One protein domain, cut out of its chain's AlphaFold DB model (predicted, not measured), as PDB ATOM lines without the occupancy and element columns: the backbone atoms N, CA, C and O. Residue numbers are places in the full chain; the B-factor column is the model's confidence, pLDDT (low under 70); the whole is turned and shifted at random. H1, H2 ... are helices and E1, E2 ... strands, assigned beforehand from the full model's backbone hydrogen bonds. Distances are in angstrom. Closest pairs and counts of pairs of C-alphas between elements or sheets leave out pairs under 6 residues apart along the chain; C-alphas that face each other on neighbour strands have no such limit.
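AT A GLANCE: This is residues 299 to 417 of the 496 residues of an uncharacterized protein of Trichoderma asperellum (UniProt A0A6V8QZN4). A sheet of seven strands curls like part of a barrel round one long helix, H3, which lies in its hollow; the ring stays open between E1 and E7. The small helix H1 sits beyond one end of the sheet, away from H3, and the short H2 lies toward the opposite end. The printed part has 119 residues, with seven named strands and three named helices that follow along the chain as E1 E2 E3 E4 E5 E6 H1 E7 H2 H3; the sheet, all antiparallel, has the order E1 E2 E3 E4 E5 E6 E7. The class is mixed, helices and strands. The whole is compact, with a radius of gyration of the C-alphas of 15.1 A, yet elongated, spanning 44 by 27 by 27 A.

HOW THE PARTS SIT: The twisted sheet runs E1, residues 299 to 303, E2, 308 to 314, E3, 318 to 323, E4, 326 to 335, E5, 340 to 347, E6, 353 to 359, and E7, 380 to 384. E1 to E6 form a meander, each strand the antiparallel neighbour of the one before, and each successive pair is a hairpin. E2 is staggered, pairing with E1 over residues 308 to 311 and with E3 over 312 to 314. Within hydrogen-bond range are N 301 and O 309 of E1 and E2, 2.8 A; N 312 and O 320 of E2 and E3, 2.7 A; N 328 and O 321 of E4 and E3, 2.8 A; N 331 and O 344 of E4 and E5, 2.8 A; N 345 and O 355 of E5 and E6, 2.8 A; and N 381 and O 358 of E7 and E6, 2.7 A. The sheet curls round H3, residues 396 to 416, which is on one face in two layers, a helix layer and a sheet layer. The closest C-alphas of E3 and H3, Tyr 319 and Ala 407, are 6.4 A apart; those of E6 and H3, Ile 357 and Gly 404, are 7.5 A apart. H2, residues 387 to 391, only just grazes the sheet, and touches H3 only at the corner, only just, with 3 pairs of C-alphas within 8 A; the closest are Ile 389 and Ala 397, 6.4 A. H1, residues 364 to 373, is not on the sheet and is apart from H2 and H3. In H1, H2 and H3 every O i to N i+4 pair is within hydrogen-bond range.

IN THESE COORDINATES: E1 begins at C-alpha 299, (187.813, 230.643, 344.750). E4 is the longest strand, 27.7 A, and E5 measures 23.2 A. H3 measures 30.1 A and ends at C-alpha 416, (191.096, 228.814, 326.739). H1 measures 14.2 A.

THE WHOLE: The two C-alphas farthest apart, of Gly 325 and Thr 365, are 45.3 A apart. The printed part has no cut and no long link; H1 to E7 is short and the others are tight. Mean pLDDT of the printed part is 91.9, with Gly 316 under 70.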
ATOM      1  N   LEU A 299     187.220 231.958 344.503       91.12
ATOM      2  CA  LEU A 299     187.813 230.643 344.750       91.12
ATOM      3  C   LEU A 299     188.056 230.512 346.253       91.12
ATOM      4  O   LEU A 299     188.711 231.371 346.841       91.12
ATOM      5  N   LYS A 300     187.537 229.459 346.880       93.69
ATOM      6  CA  LYS A 300     187.701 229.235 348.320       93.69
ATOM      7  C   LYS A 300     188.770 228.194 348.575       93.69
ATOM      8  O   LYS A 300     188.595 227.050 348.161       93.69
ATOM      9  N   LEU A 301     189.824 228.584 349.276       96.00
ATOM     10  CA  LEU A 301     190.885 227.705 349.747       96.00
ATOM     11  C   LEU A 301     190.662 227.324 351.203       96.00
ATOM     12  O   LEU A 301     190.405 228.190 352.040       96.00
ATOM     13  N   GLU A 302     190.837 226.046 351.512       95.81
ATOM     14  CA  GLU A 302     190.991 225.555 352.875       95.81
ATOM     15  C   GLU A 302     192.380 224.938 353.026       95.81
ATOM     16  O   GLU A 302     192.753 224.028 352.283       95.81
ATOM     17  N   PHE A 303     193.156 225.471 353.963       95.19
ATOM     18  CA  PHE A 303     194.497 225.007 354.286       95.19
ATOM     19  C   PHE A 303     194.443 223.878 355.314       95.19
ATOM     20  O   PHE A 303     193.499 223.775 356.100       95.19
ATOM     21  N   SER A 304     195.476 223.039 355.342       91.56
ATOM     22  CA  SER A 304     195.561 221.903 356.271       91.56
ATOM     23  C   SER A 304     195.611 222.309 357.747       91.56
ATOM     24  O   SER A 304     195.249 221.518 358.612       91.56
ATOM     25  N   ASN A 305     195.971 223.560 358.042       89.25
ATOM     26  CA  ASN A 305     195.862 224.174 359.368       89.25
ATOM     27  C   ASN A 305     194.463 224.772 359.654       89.25
ATOM     28  O   ASN A 305     194.318 225.595 360.555       89.25
ATOM     29  N   TYR A 306     193.442 224.387 358.880       89.06
ATOM     30  CA  TYR A 306     192.060 224.885 358.931       89.06
ATOM     31  C   TYR A 306     191.879 226.369 358.590       89.06
ATOM     32  O   TYR A 306     190.762 226.890 358.684       89.06
ATOM     33  N   ALA A 307     192.935 227.066 358.166       93.12
ATOM     34  CA  ALA A 307     192.797 228.434 357.704       93.12
ATOM     35  C   ALA A 307     192.028 228.475 356.378       93.12
ATOM     36  O   ALA A 307     192.131 227.578 355.538       93.12
ATOM     37  N   ARG A 308     191.240 229.532 356.181       94.25
ATOM     38  CA  ARG A 308     190.432 229.719 354.972       94.25
ATOM     39  C   ARG A 308     190.834 231.001 354.276       94.25
ATOM     40  O   ARG A 308     190.966 232.036 354.925       94.25
ATOM     41  N   VAL A 309     191.001 230.923 352.961       95.56
ATOM     42  CA  VAL A 309     191.339 232.074 352.121       95.56
ATOM     43  C   VAL A 309     190.370 232.132 350.956       95.56
ATOM     44  O   VAL A 309     190.303 231.216 350.140       95.56
ATOM     45  N   ASP A 310     189.640 233.237 350.864       94.62
ATOM     46  CA  ASP A 310     188.769 233.521 349.733       94.62
ATOM     47  C   ASP A 310     189.538 234.388 348.726       94.62
ATOM     48  O   ASP A 310     189.910 235.526 349.022       94.62
ATOM     49  N   ILE A 311     189.778 233.850 347.531       94.88
ATOM     50  CA  ILE A 311     190.379 234.573 346.407       94.88
ATOM     51  C   ILE A 311     189.254 235.167 345.565       94.88
ATOM     52  O   ILE A 311     188.559 234.454 344.843       94.88
ATOM     53  N   VAL A 312     189.085 236.482 345.623       93.12
ATOM     54  CA  VAL A 312     188.071 237.226 344.879       93.12
ATOM     55  C   VAL A 312     188.670 237.769 343.587       93.12
ATOM     56  O   VAL A 312     189.446 238.728 343.574       93.12
ATOM     57  N   ARG A 313     188.259 237.200 342.459       90.25
ATOM     58  CA  ARG A 313     188.585 237.706 341.129       90.25
ATOM     59  C   ARG A 313     187.816 238.996 340.842       90.25
ATOM     60  O   ARG A 313     186.585 239.036 340.820       90.25
ATOM     61  N   ARG A 314     188.544 240.065 340.529       88.31
ATOM     62  CA  ARG A 314     187.986 241.301 339.962       88.31
ATOM     63  C   ARG A 314     188.053 241.246 338.444       88.31
ATOM     64  O   ARG A 314     189.029 240.748 337.887       88.31
ATOM     65  N   LEU A 315     187.025 241.789 337.790       73.19
ATOM     66  CA  LEU A 315     186.810 241.779 336.335       73.19
ATOM     67  C   LEU A 315     188.123 241.856 335.521       73.19
ATOM     68  O   LEU A 315     188.671 242.930 335.282       73.19
ATOM     69  N   GLY A 316     188.614 240.679 335.115       66.00
ATOM     70  CA  GLY A 316     189.684 240.451 334.138       66.00
ATOM     71  C   GLY A 316     191.106 240.918 334.474       66.00
ATOM     72  O   GLY A 316     191.954 240.837 333.587       66.00
ATOM     73  N   LYS A 317     191.393 241.446 335.673       82.31
ATOM     74  CA  LYS A 317     192.692 242.115 335.925       82.31
ATOM     75  C   LYS A 317     193.383 241.773 337.240       82.31
ATOM     76  O   LYS A 317     194.567 242.077 337.371       82.31
ATOM     77  N   GLN A 318     192.678 241.212 338.216       93.25
ATOM     78  CA  GLN A 318     193.210 241.104 339.570       93.25
ATOM     79  C   GLN A 318     192.517 239.996 340.364       93.25
ATOM     80  O   GLN A 318     191.308 239.817 340.221       93.25
ATOM     81  N   TYR A 319     193.270 239.310 341.219       95.69
ATOM     82  CA  TYR A 319     192.767 238.348 342.200       95.69
ATOM     83  C   TYR A 319     193.148 238.825 343.596       95.69
ATOM     84  O   TYR A 319     194.335 238.937 343.901       95.69
ATOM     85  N   ASP A 320     192.150 239.121 344.419       96.12
ATOM     86  CA  ASP A 320     192.348 239.634 345.771       96.12
ATOM     87  C   ASP A 320     192.156 238.564 346.814       96.12
ATOM     88  O   ASP A 320     191.258 237.741 346.691       96.12
ATOM     89  N   PHE A 321     192.927 238.638 347.884       96.75
ATOM     90  CA  PHE A 321     192.710 237.823 349.066       96.75
ATOM     91  C   PHE A 321     193.230 238.555 350.300       96.75
ATOM     92  O   PHE A 321     193.968 239.536 350.199       96.75
ATOM     93  N   GLN A 322     192.835 238.085 351.477       96.12
ATOM     94  CA  GLN A 322     193.320 238.611 352.747       96.12
ATOM     95  C   GLN A 322     194.016 237.498 353.522       96.12
ATOM     96  O   GLN A 322     193.531 236.367 353.556       96.12
ATOM     97  N   TRP A 323     195.144 237.818 354.150       94.25
ATOM     98  CA  TRP A 323     195.884 236.879 354.987       94.25
ATOM     99  C   TRP A 323     196.579 237.632 356.123       94.25
ATOM    100  O   TRP A 323     197.295 238.599 355.873       94.25
ATOM    101  N   TRP A 324     196.325 237.216 357.370       90.25
ATOM    102  CA  TRP A 324     196.877 237.830 358.594       90.25
ATOM    103  C   TRP A 324     196.771 239.362 358.631       90.25
ATOM    104  O   TRP A 324     197.731 240.063 358.923       90.25
ATOM    105  N   GLY A 325     195.592 239.898 358.306       91.12
ATOM    106  CA  GLY A 325     195.328 241.342 358.343       91.12
ATOM    107  C   GLY A 325     195.824 242.126 357.123       91.12
ATOM    108  O   GLY A 325     195.324 243.226 356.890       91.12
ATOM    109  N   HIS A 326     196.695 241.549 356.297       94.69
ATOM    110  CA  HIS A 326     197.180 242.166 355.065       94.69
ATOM    111  C   HIS A 326     196.278 241.840 353.875       94.69
ATOM    112  O   HIS A 326     195.779 240.717 353.733       94.69
ATOM    113  N   ASN A 327     196.090 242.824 352.998       96.62
ATOM    114  CA  ASN A 327     195.363 242.647 351.747       96.62
ATOM    115  C   ASN A 327     196.352 242.385 350.620       96.62
ATOM    116  O   ASN A 327     197.240 243.193 350.363       96.62
ATOM    117  N   TYR A 328     196.151 241.297 349.899       97.56
ATOM    118  CA  TYR A 328     196.991 240.909 348.784       97.56
ATOM    119  C   TYR A 328     196.214 240.968 347.475       97.56
ATOM    120  O   TYR A 328     195.010 240.711 347.440       97.56
ATOM    121  N   ALA A 329     196.910 241.303 346.391       97.06
ATOM    122  CA  ALA A 329     196.333 241.385 345.058       97.06
ATOM    123  C   ALA A 329     197.310 240.864 343.997       97.06
ATOM    124  O   ALA A 329     198.295 241.533 343.681       97.06
ATOM    125  N   TRP A 330     197.011 239.714 343.392       97.69
ATOM    126  CA  TRP A 330     197.679 239.257 342.172       97.69
ATOM    127  C   TRP A 330     197.149 240.053 340.984       97.69
ATOM    128  O   TRP A 330     196.036 239.817 340.511       97.69
ATOM    129  N   ARG A 331     197.931 241.015 340.496       95.69
ATOM    130  CA  ARG A 331     197.588 241.835 339.330       95.69
ATOM    131  C   ARG A 331     198.120 241.222 338.050       95.69
ATOM    132  O   ARG A 331     199.314 240.971 337.927       95.69
ATOM    133  N   ARG A 332     197.228 241.062 337.078       94.44
ATOM    134  CA  ARG A 332     197.537 240.606 335.725       94.44
ATOM    135  C   ARG A 332     198.156 241.752 334.924       94.44
ATOM    136  O   ARG A 332     197.507 242.775 334.696       94.44
ATOM    137  N   VAL A 333     199.387 241.567 334.469       92.88
ATOM    138  CA  VAL A 333     200.133 242.514 333.635       92.88
ATOM    139  C   VAL A 333     200.379 241.855 332.282       92.88
ATOM    140  O   VAL A 333     200.933 240.766 332.208       92.88
ATOM    141  N   MET A 334     199.941 242.493 331.199       89.31
ATOM    142  CA  MET A 334     200.189 241.995 329.845       89.31
ATOM    143  C   MET A 334     201.381 242.735 329.252       89.31
ATOM    144  O   MET A 334     201.334 243.958 329.097       89.31
ATOM    145  N   ASP A 335     202.417 241.991 328.885       83.12
ATOM    146  CA  ASP A 335     203.477 242.515 328.044       83.12
ATOM    147  C   ASP A 335     202.952 242.623 326.609       83.12
ATOM    148  O   ASP A 335     202.699 241.621 325.937       83.12
ATOM    149  N   LYS A 336     202.759 243.860 326.144       81.50
ATOM    150  CA  LYS A 336     202.255 244.147 324.797       81.50
ATOM    151  C   LYS A 336     203.245 243.754 323.701       81.50
ATOM    152  O   LYS A 336     202.805 243.509 322.584       81.50
ATOM    153  N   ALA A 337     204.545 243.717 323.999       78.94
ATOM    154  CA  ALA A 337     205.571 243.379 323.017       78.94
ATOM    155  C   ALA A 337     205.620 241.868 322.761       78.94
ATOM    156  O   ALA A 337     205.726 241.437 321.617       78.94
ATOM    157  N   LEU A 338     205.500 241.068 323.824       76.62
ATOM    158  CA  LEU A 338     205.562 239.606 323.745       76.62
ATOM    159  C   LEU A 338     204.184 238.931 323.689       76.62
ATOM    160  O   LEU A 338     204.111 237.723 323.476       76.62
ATOM    161  N   GLY A 339     203.096 239.671 323.926       81.19
ATOM    162  CA  GLY A 339     201.745 239.113 324.064       81.19
ATOM    163  C   GLY A 339     201.592 238.184 325.274       81.19
ATOM    164  O   GLY A 339     200.647 237.400 325.349       81.19
ATOM    165  N   LYS A 340     202.538 238.243 326.214       85.62
ATOM    166  CA  LYS A 340     202.661 237.324 327.346       85.62
ATOM    167  C   LYS A 340     202.061 237.936 328.609       85.62
ATOM    168  O   LYS A 340     202.174 239.136 328.847       85.62
ATOM    169  N   THR A 341     201.412 237.104 329.419       91.50
ATOM    170  CA  THR A 341     200.757 237.536 330.661       91.50
ATOM    171  C   THR A 341     201.625 237.191 331.864       91.50
ATOM    172  O   THR A 341     202.027 236.045 332.021       91.50
ATOM    173  N   ALA A 342     201.887 238.186 332.701       94.69
ATOM    174  CA  ALA A 342     202.589 238.098 333.973       94.69
ATOM    175  C   ALA A 342     201.641 238.422 335.136       94.69
ATOM    176  O   ALA A 342     200.623 239.098 334.948       94.69
ATOM    177  N   PHE A 343     201.994 237.995 336.348       97.00
ATOM    178  CA  PHE A 343     201.261 238.333 337.567       97.00
ATOM    179  C   PHE A 343     202.189 238.925 338.615       97.00
ATOM    180  O   PHE A 343     203.237 238.364 338.915       97.00
ATOM    181  N   HIS A 344     201.798 240.062 339.177       97.31
ATOM    182  CA  HIS A 344     202.526 240.745 340.244       97.31
ATOM    183  C   HIS A 344     201.667 240.725 341.507       97.31
ATOM    184  O   HIS A 344     200.539 241.220 341.479       97.31
ATOM    185  N   LEU A 345     202.177 240.164 342.599       98.00
ATOM    186  CA  LEU A 345     201.510 240.182 343.894       98.00
ATOM    187  C   LEU A 345     201.846 241.474 344.624       98.00
ATOM    188  O   LEU A 345     203.006 241.706 344.945       98.00
ATOM    189  N   LEU A 346     200.839 242.285 344.919       97.06
ATOM    190  CA  LEU A 346     200.989 243.486 345.739       97.06
ATOM    191  C   LEU A 346     200.412 243.235 347.131       97.06
ATOM    192  O   LEU A 346     199.332 242.651 347.235       97.06
ATOM    193  N   ARG A 347     201.094 243.716 348.173       96.06
ATOM    194  CA  ARG A 347     200.605 243.738 349.559       96.06
ATOM    195  C   ARG A 347     200.149 245.155 349.905       96.06
ATOM    196  O   ARG A 347     200.792 246.115 349.517       96.06
ATOM    197  N   ASP A 348     198.984 245.299 350.528       94.75
ATOM    198  CA  ASP A 348     198.393 246.560 351.008       94.75
ATOM    199  C   ASP A 348     198.382 247.729 350.011       94.75
ATOM    200  O   ASP A 348     198.374 248.901 350.382       94.75
ATOM    201  N   LYS A 349     198.277 247.406 348.713       86.88
ATOM    202  CA  LYS A 349     198.325 248.360 347.589       86.88
ATOM    203  C   LYS A 349     199.671 249.086 347.446       86.88
ATOM    204  O   LYS A 349     199.723 250.111 346.764       86.88
ATOM    205  N   GLU A 350     200.733 248.540 348.026       90.81
ATOM    206  CA  GLU A 350     202.106 248.940 347.747       90.81
ATOM    207  C   GLU A 350     202.418 248.780 346.252       90.81
ATOM    208  O   GLU A 350     201.768 248.023 345.524       90.81
ATOM    209  N   VAL A 351     203.390 249.559 345.774       88.75
ATOM    210  CA  VAL A 351     203.793 249.554 344.361       88.75
ATOM    211  C   VAL A 351     204.739 248.393 344.067       88.75
ATOM    212  O   VAL A 351     204.701 247.833 342.970       88.75
ATOM    213  N   GLU A 352     205.577 248.034 345.037       94.69
ATOM    214  CA  GLU A 352     206.563 246.976 344.883       94.69
ATOM    215  C   GLU A 352     205.904 245.596 345.024       94.69
ATOM    216  O   GLU A 352     205.170 245.349 345.984       94.69
ATOM    217  N   PRO A 353     206.116 244.687 344.057       96.62
ATOM    218  CA  PRO A 353     205.530 243.366 344.131       96.62
ATOM    219  C   PRO A 353     206.304 242.465 345.088       96.62
ATOM    220  O   PRO A 353     207.478 242.180 344.863       96.62
ATOM    221  N   VAL A 354     205.608 241.924 346.087       97.12
ATOM    222  CA  VAL A 354     206.173 240.969 347.052       97.12
ATOM    223  C   VAL A 354     206.447 239.596 346.433       97.12
ATOM    224  O   VAL A 354     207.295 238.855 346.921       97.12
ATOM    225  N   ALA A 355     205.765 239.253 345.339       98.12
ATOM    226  CA  ALA A 355     206.024 238.059 344.539       98.12
ATOM    227  C   ALA A 355     205.627 238.286 343.077       98.12
ATOM    228  O   ALA A 355     204.791 239.140 342.767       98.12
ATOM    229  N   VAL A 356     206.221 237.521 342.163       97.88
ATOM    230  CA  VAL A 356     205.992 237.658 340.719       97.88
ATOM    231  C   VAL A 356     205.869 236.283 340.073       97.88
ATOM    232  O   VAL A 356     206.579 235.357 340.453       97.88
ATOM    233  N   ILE A 357     204.989 236.168 339.075       98.12
ATOM    234  CA  ILE A 357     204.899 235.038 338.146       98.12
ATOM    235  C   ILE A 357     205.135 235.563 336.730       98.12
ATOM    236  O   ILE A 357     204.363 236.394 336.244       98.12
ATOM    237  N   LEU A 358     206.174 235.069 336.057       96.19
ATOM    238  CA  LEU A 358     206.489 235.413 334.670       96.19
ATOM    239  C   LEU A 358     206.452 234.179 333.762       96.19
ATOM    240  O   LEU A 358     206.974 233.134 334.138       96.19
ATOM    241  N   PRO A 359     205.914 234.282 332.540       94.00
ATOM    242  CA  PRO A 359     205.973 233.208 331.559       94.00
ATOM    243  C   PRO A 359     207.388 233.033 331.007       94.00
ATOM    244  O   PRO A 359     208.132 233.995 330.807       94.00
ATOM    245  N   GLU A 360     207.746 231.790 330.709       91.94
ATOM    246  CA  GLU A 360     209.045 231.448 330.150       91.94
ATOM    247  C   GLU A 360     209.186 231.874 328.676       91.94
ATOM    248  O   GLU A 360     208.235 231.914 327.881       91.94
ATOM    249  N   GLY A 361     210.412 232.225 328.287       85.88
ATOM    250  CA  GLY A 361     210.794 232.552 326.918       85.88
ATOM    251  C   GLY A 361     210.859 231.321 326.013       85.88
ATOM    252  O   GLY A 361     211.953 230.866 325.715       85.88
ATOM    253  N   ARG A 362     209.714 230.795 325.559       83.38
ATOM    254  CA  ARG A 362     209.667 229.700 324.567       83.38
ATOM    255  C   ARG A 362     209.523 230.196 323.128       83.38
ATOM    256  O   ARG A 362     208.903 231.240 322.899       83.38
ATOM    257  N   SER A 363     210.078 229.440 322.177       87.56
ATOM    258  CA  SER A 363     209.890 229.678 320.739       87.56
ATOM    259  C   SER A 363     208.493 229.231 320.276       87.56
ATOM    260  O   SER A 363     207.902 228.356 320.913       87.56
ATOM    261  N   PRO A 364     207.951 229.770 319.167       88.06
ATOM    262  CA  PRO A 364     206.640 229.359 318.654       88.06
ATOM    263  C   PRO A 364     206.518 227.843 318.431       88.06
ATOM    264  O   PRO A 364     205.544 227.239 318.859       88.06
ATOM    265  N   THR A 365     207.555 227.207 317.878       89.19
ATOM    266  CA  THR A 365     207.593 225.752 317.658       89.19
ATOM    267  C   THR A 365     207.532 224.954 318.963       89.19
ATOM    268  O   THR A 365     206.892 223.910 319.017       89.19
ATOM    269  N   GLN A 366     208.174 225.437 320.034       89.38
ATOM    270  CA  GLN A 366     208.074 224.802 321.352       89.38
ATOM    271  C   GLN A 366     206.664 224.936 321.929       89.38
ATOM    272  O   GLN A 366     206.159 223.982 322.507       89.38
ATOM    273  N   VAL A 367     206.015 226.090 321.741       88.12
ATOM    274  CA  VAL A 367     204.629 226.308 322.187       88.12
ATOM    275  C   VAL A 367     203.658 225.391 321.440       88.12
ATOM    276  O   VAL A 367     202.770 224.816 322.062       88.12
ATOM    277  N   GLU A 368     203.834 225.214 320.131       88.88
ATOM    278  CA  GLU A 368     203.029 224.275 319.339       88.88
ATOM    279  C   GLU A 368     203.239 222.824 319.790       88.88
ATOM    280  O   GLU A 368     202.267 222.089 319.953       88.88
ATOM    281  N   ALA A 369     204.486 222.421 320.059       88.06
ATOM    282  CA  ALA A 369     204.793 221.093 320.588       88.06
ATOM    283  C   ALA A 369     204.179 220.866 321.982       88.06
ATOM    284  O   ALA A 369     203.597 219.812 322.233       88.06
ATOM    285  N   ASP A 370     204.250 221.868 322.863       87.75
ATOM    286  CA  ASP A 370     203.609 221.848 324.179       87.75
ATOM    287  C   ASP A 370     202.087 221.666 324.045       87.75
ATOM    288  O   ASP A 370     201.494 220.815 324.709       87.75
ATOM    289  N   GLN A 371     201.445 222.427 323.156       88.06
ATOM    290  CA  GLN A 371     200.006 222.322 322.905       88.06
ATOM    291  C   GLN A 371     199.617 220.967 322.310       88.06
ATOM    292  O   GLN A 371     198.610 220.393 322.724       88.06
ATOM    293  N   ALA A 372     200.425 220.429 321.391       87.50
ATOM    294  CA  ALA A 372     200.229 219.100 320.817       87.50
ATOM    295  C   ALA A 372     200.380 217.980 321.863       87.50
ATOM    296  O   ALA A 372     199.675 216.975 321.789       87.50
ATOM    297  N   ALA A 373     201.243 218.171 322.866       86.00
ATOM    298  CA  ALA A 373     201.345 217.282 324.024       86.00
ATOM    299  C   ALA A 373     200.129 217.398 324.969       86.00
ATOM    300  O   ALA A 373     199.872 216.500 325.766       86.00
ATOM    301  N   GLY A 374     199.348 218.478 324.862       88.19
ATOM    302  CA  GLY A 374     198.181 218.753 325.700       88.19
ATOM    303  C   GLY A 374     198.438 219.757 326.827       88.19
ATOM    304  O   GLY A 374     197.561 219.940 327.678       88.19
ATOM    305  N   ASN A 375     199.598 220.427 326.841       90.56
ATOM    306  CA  ASN A 375     199.879 221.525 327.765       90.56
ATOM    307  C   ASN A 375     198.983 222.718 327.438       90.56
ATOM    308  O   ASN A 375     198.852 223.130 326.284       90.56
ATOM    309  N   TRP A 376     198.389 223.305 328.467       92.50
ATOM    310  CA  TRP A 376     197.474 224.434 328.298       92.50
ATOM    311  C   TRP A 376     197.741 225.583 329.256       92.50
ATOM    312  O   TRP A 376     197.300 226.701 328.997       92.50
ATOM    313  N   ILE A 377     198.498 225.326 330.321       94.00
ATOM    314  CA  ILE A 377     199.098 226.359 331.152       94.00
ATOM    315  C   ILE A 377     200.520 226.584 330.628       94.00
ATOM    316  O   ILE A 377     201.282 225.621 330.500       94.00
ATOM    317  N   PRO A 378     200.895 227.830 330.285       92.44
ATOM    318  CA  PRO A 378     202.250 228.117 329.845       92.44
ATOM    319  C   PRO A 378     203.242 227.824 330.970       92.44
ATOM    320  O   PRO A 378     202.958 228.051 332.145       92.44
ATOM    321  N   GLN A 379     204.437 227.373 330.601       93.88
ATOM    322  CA  GLN A 379     205.521 227.249 331.563       93.88
ATOM    323  C   GLN A 379     205.876 228.634 332.118       93.88
ATOM    324  O   GLN A 379     206.057 229.598 331.364       93.88
ATOM    325  N   CYS A 380     205.960 228.733 333.440       96.62
ATOM    326  CA  CYS A 380     206.194 229.981 334.151       96.62
ATOM    327  C   CYS A 380     207.334 229.836 335.156       96.62
ATOM    328  O   CYS A 380     207.743 228.743 335.544       96.62
ATOM    329  N   TYR A 381     207.814 230.979 335.616       97.69
ATOM    330  CA  TYR A 381     208.674 231.124 336.767       97.69
ATOM    331  C   TYR A 381     207.952 231.924 337.836       97.69
ATOM    332  O   TYR A 381     207.231 232.866 337.511       97.69
ATOM    333  N   MET A 382     208.181 231.579 339.094       98.12
ATOM    334  CA  MET A 382     207.635 232.274 340.248       98.12
ATOM    335  C   MET A 382     208.720 232.483 341.295       98.12
ATOM    336  O   MET A 382     209.557 231.607 341.491       98.12
ATOM    337  N   TRP A 383     208.717 233.633 341.958       98.19
ATOM    338  CA  TRP A 383     209.601 233.892 343.095       98.19
ATOM    339  C   TRP A 383     209.020 234.963 344.017       98.19
ATOM    340  O   TRP A 383     208.150 235.748 343.621       98.19
ATOM    341  N   ILE A 384     209.514 234.972 345.252       97.69
ATOM    342  CA  ILE A 384     209.189 235.957 346.283       97.69
ATOM    343  C   ILE A 384     210.310 237.006 346.292       97.69
ATOM    344  O   ILE A 384     211.488 236.661 346.359       97.69
ATOM    345  N   ASN A 385     209.948 238.285 346.198       96.69
ATOM    346  CA  ASN A 385     210.889 239.413 346.223       96.69
ATOM    347  C   ASN A 385     211.096 239.987 347.629       96.69
ATOM    348  O   ASN A 385     212.083 240.677 347.868       96.69
ATOM    349  N   ASP A 386     210.166 239.734 348.545       94.69
ATOM    350  CA  ASP A 386     210.188 240.318 349.881       94.69
ATOM    351  C   ASP A 386     210.804 239.349 350.900       94.69
ATOM    352  O   ASP A 386     210.249 238.288 351.193       94.69
ATOM    353  N   LYS A 387     211.949 239.738 351.470       94.06
ATOM    354  CA  LYS A 387     212.655 238.966 352.504       94.06
ATOM    355  C   LYS A 387     211.833 238.780 353.773       94.06
ATOM    356  O   LYS A 387     211.933 237.722 354.388       94.06
ATOM    357  N   SER A 388     210.986 239.746 354.129       93.00
ATOM    358  CA  SER A 388     210.163 239.657 355.341       93.00
ATOM    359  C   SER A 388     209.209 238.462 355.305       93.00
ATOM    360  O   SER A 388     208.880 237.909 356.346       93.00
ATOM    361  N   ILE A 389     208.811 238.013 354.110       93.06
ATOM    362  CA  ILE A 389     207.963 236.831 353.918       93.06
ATOM    363  C   ILE A 389     208.739 235.539 354.174       93.06
ATOM    364  O   ILE A 389     208.165 234.573 354.665       93.06
ATOM    365  N   ILE A 390     210.030 235.523 353.838       93.06
ATOM    366  CA  ILE A 390     210.915 234.372 354.054       93.06
ATOM    367  C   ILE A 390     211.301 234.266 355.531       93.06
ATOM    368  O   ILE A 390     211.379 233.171 356.076       93.06
ATOM    369  N   GLU A 391     211.530 235.411 356.174       91.12
ATOM    370  CA  GLU A 391     211.910 235.505 357.587       91.12
ATOM    371  C   GLU A 391     210.713 235.343 358.536       91.12
ATOM    372  O   GLU A 391     210.886 234.967 359.697       91.12
ATOM    373  N   ALA A 392     209.491 235.598 358.063       85.44
ATOM    374  CA  ALA A 392     208.290 235.373 358.849       85.44
ATOM    375  C   ALA A 392     208.107 233.873 359.130       85.44
ATOM    376  O   ALA A 392     207.954 233.069 358.216       85.44
ATOM    377  N   LEU A 393     208.007 233.502 360.411       74.38
ATOM    378  CA  LEU A 393     207.695 232.138 360.877       74.38
ATOM    379  C   LEU A 393     206.221 231.745 360.638       74.38
ATOM    380  O   LEU A 393     205.591 231.086 361.461       74.38
ATOM    381  N   THR A 394     205.641 232.203 359.535       79.75
ATOM    382  CA  THR A 394     204.227 232.038 359.189       79.75
ATOM    383  C   THR A 394     204.100 231.320 357.853       79.75
ATOM    384  O   THR A 394     204.956 231.472 356.984       79.75
ATOM    385  N   ASP A 395     202.979 230.637 357.626       89.00
ATOM    386  CA  ASP A 395     202.696 229.917 356.371       89.00
ATOM    387  C   ASP A 395     202.408 230.858 355.169       89.00
ATOM    388  O   ASP A 395     201.816 230.455 354.167       89.00
ATOM    389  N   VAL A 396     202.791 232.141 355.244       94.25
ATOM    390  CA  VAL A 396     202.537 233.156 354.204       94.25
ATOM    391  C   VAL A 396     203.138 232.733 352.864       94.25
ATOM    392  O   VAL A 396     202.494 232.905 351.830       94.25
ATOM    393  N   ALA A 397     204.338 232.149 352.859       95.94
ATOM    394  CA  ALA A 397     204.972 231.699 351.626       95.94
ATOM    395  C   ALA A 397     204.146 230.605 350.922       95.94
ATOM    396  O   ALA A 397     203.928 230.697 349.714       95.94
ATOM    397  N   ASP A 398     203.623 229.612 351.655       96.19
ATOM    398  CA  ASP A 398     202.747 228.584 351.075       96.19
ATOM    399  C   ASP A 398     201.453 229.193 350.523       96.19
ATOM    400  O   ASP A 398     201.010 228.825 349.434       96.19
ATOM    401  N   VAL A 399     200.867 230.164 351.233       96.88
ATOM    402  CA  VAL A 399     199.672 230.893 350.774       96.88
ATOM    403  C   VAL A 399     199.949 231.654 349.481       96.88
ATOM    404  O   VAL A 399     199.109 231.673 348.579       96.88
ATOM    405  N   ILE A 400     201.130 232.253 349.344       97.56
ATOM    406  CA  ILE A 400     201.540 232.956 348.125       97.56
ATOM    407  C   ILE A 400     201.666 231.983 346.956       97.56
ATOM    408  O   ILE A 400     201.106 232.262 345.894       97.56
ATOM    409  N   ILE A 401     202.321 230.831 347.149       98.12
ATOM    410  CA  ILE A 401     202.390 229.774 346.127       98.12
ATOM    411  C   ILE A 401     200.979 229.316 345.742       98.12
ATOM    412  O   ILE A 401     200.632 229.322 344.562       98.12
ATOM    413  N   ALA A 402     200.137 228.983 346.721       97.88
ATOM    414  CA  ALA A 402     198.784 228.490 346.482       97.88
ATOM    415  C   ALA A 402     197.919 229.491 345.707       97.88
ATOM    416  O   ALA A 402     197.364 229.165 344.657       97.88
ATOM    417  N   THR A 403     197.830 230.730 346.189       97.69
ATOM    418  CA  THR A 403     197.012 231.780 345.561       97.69
ATOM    419  C   THR A 403     197.548 232.184 344.187       97.69
ATOM    420  O   THR A 403     196.754 232.442 343.280       97.69
ATOM    421  N   GLY A 404     198.873 232.192 344.006       97.88
ATOM    422  CA  GLY A 404     199.518 232.478 342.727       97.88
ATOM    423  C   GLY A 404     199.225 231.410 341.676       97.88
ATOM    424  O   GLY A 404     198.829 231.741 340.555       97.88
ATOM    425  N   LEU A 405     199.326 230.132 342.053       98.06
ATOM    426  CA  LEU A 405     198.933 229.019 341.185       98.06
ATOM    427  C   LEU A 405     197.452 229.104 340.805       98.06
ATOM    428  O   LEU A 405     197.111 228.864 339.651       98.06
ATOM    429  N   MET A 406     196.577 229.509 341.728       95.62
ATOM    430  CA  MET A 406     195.150 229.657 341.426       95.62
ATOM    431  C   MET A 406     194.834 230.795 340.477       95.62
ATOM    432  O   MET A 406     194.036 230.612 339.558       95.62
ATOM    433  N   ALA A 407     195.484 231.943 340.650       95.50
ATOM    434  CA  ALA A 407     195.364 233.045 339.708       95.50
ATOM    435  C   ALA A 407     195.815 232.626 338.295       95.50
ATOM    436  O   ALA A 407     195.143 232.953 337.315       95.50
ATOM    437  N   LEU A 408     196.917 231.873 338.197       96.12
ATOM    438  CA  LEU A 408     197.458 231.375 336.930       96.12
ATOM    439  C   LEU A 408     196.529 230.349 336.258       96.12
ATOM    440  O   LEU A 408     196.256 230.456 335.059       96.12
ATOM    441  N   VAL A 409     196.043 229.366 337.021       95.38
ATOM    442  CA  VAL A 409     195.144 228.308 336.533       95.38
ATOM    443  C   VAL A 409     193.817 228.905 336.076       95.38
ATOM    444  O   VAL A 409     193.403 228.649 334.946       95.38
ATOM    445  N   ASP A 410     193.174 229.737 336.901       93.00
ATOM    446  CA  ASP A 410     191.890 230.350 336.543       93.00
ATOM    447  C   ASP A 410     192.039 231.239 335.298       93.00
ATOM    448  O   ASP A 410     191.269 231.085 334.349       93.00
ATOM    449  N   ASP A 411     193.078 232.087 335.211       92.31
ATOM    450  CA  ASP A 411     193.322 232.917 334.015       92.31
ATOM    451  C   ASP A 411     193.531 232.074 332.746       92.31
ATOM    452  O   ASP A 411     193.030 232.428 331.673       92.31
ATOM    453  N   SER A 412     194.221 230.938 332.872       93.00
ATOM    454  CA  SER A 412     194.446 230.002 331.765       93.00
ATOM    455  C   SER A 412     193.143 229.318 331.333       93.00
ATOM    456  O   SER A 412     192.872 229.221 330.133       93.00
ATOM    457  N   ILE A 413     192.283 228.930 332.286       91.06
ATOM    458  CA  ILE A 413     190.945 228.380 332.011       91.06
ATOM    459  C   ILE A 413     190.120 229.402 331.229       91.06
ATOM    460  O   ILE A 413     189.517 229.083 330.209       91.06
ATOM    461  N   LEU A 414     190.110 230.651 331.681       87.44
ATOM    462  CA  LEU A 414     189.303 231.714 331.084       87.44
ATOM    463  C   LEU A 414     189.801 232.146 329.707       87.44
ATOM    464  O   LEU A 414     189.004 232.571 328.871       87.44
ATOM    465  N   SER A 415     191.109 232.054 329.483       87.75
ATOM    466  CA  SER A 415     191.718 232.335 328.185       87.75
ATOM    467  C   SER A 415     191.382 231.241 327.169       87.75
ATOM    468  O   SER A 415     191.111 231.550 326.010       87.75
ATOM    469  N   ARG A 416     191.360 229.974 327.603       87.94
ATOM    470  CA  ARG A 416     191.096 228.814 326.739       87.94
ATOM    471  C   ARG A 416     189.605 228.556 326.506       87.94
ATOM    472  O   ARG A 416     189.216 228.226 325.390       87.94
ATOM    473  N   TRP A 417     188.777 228.742 327.530       88.06
ATOM    474  CA  TRP A 417     187.324 228.558 327.495       88.06
ATOM    475  C   TRP A 417     186.618 229.863 327.886       88.06
ATOM    476  O   TRP A 417     186.073 229.979 328.988       88.06
TER     477      TRP A 417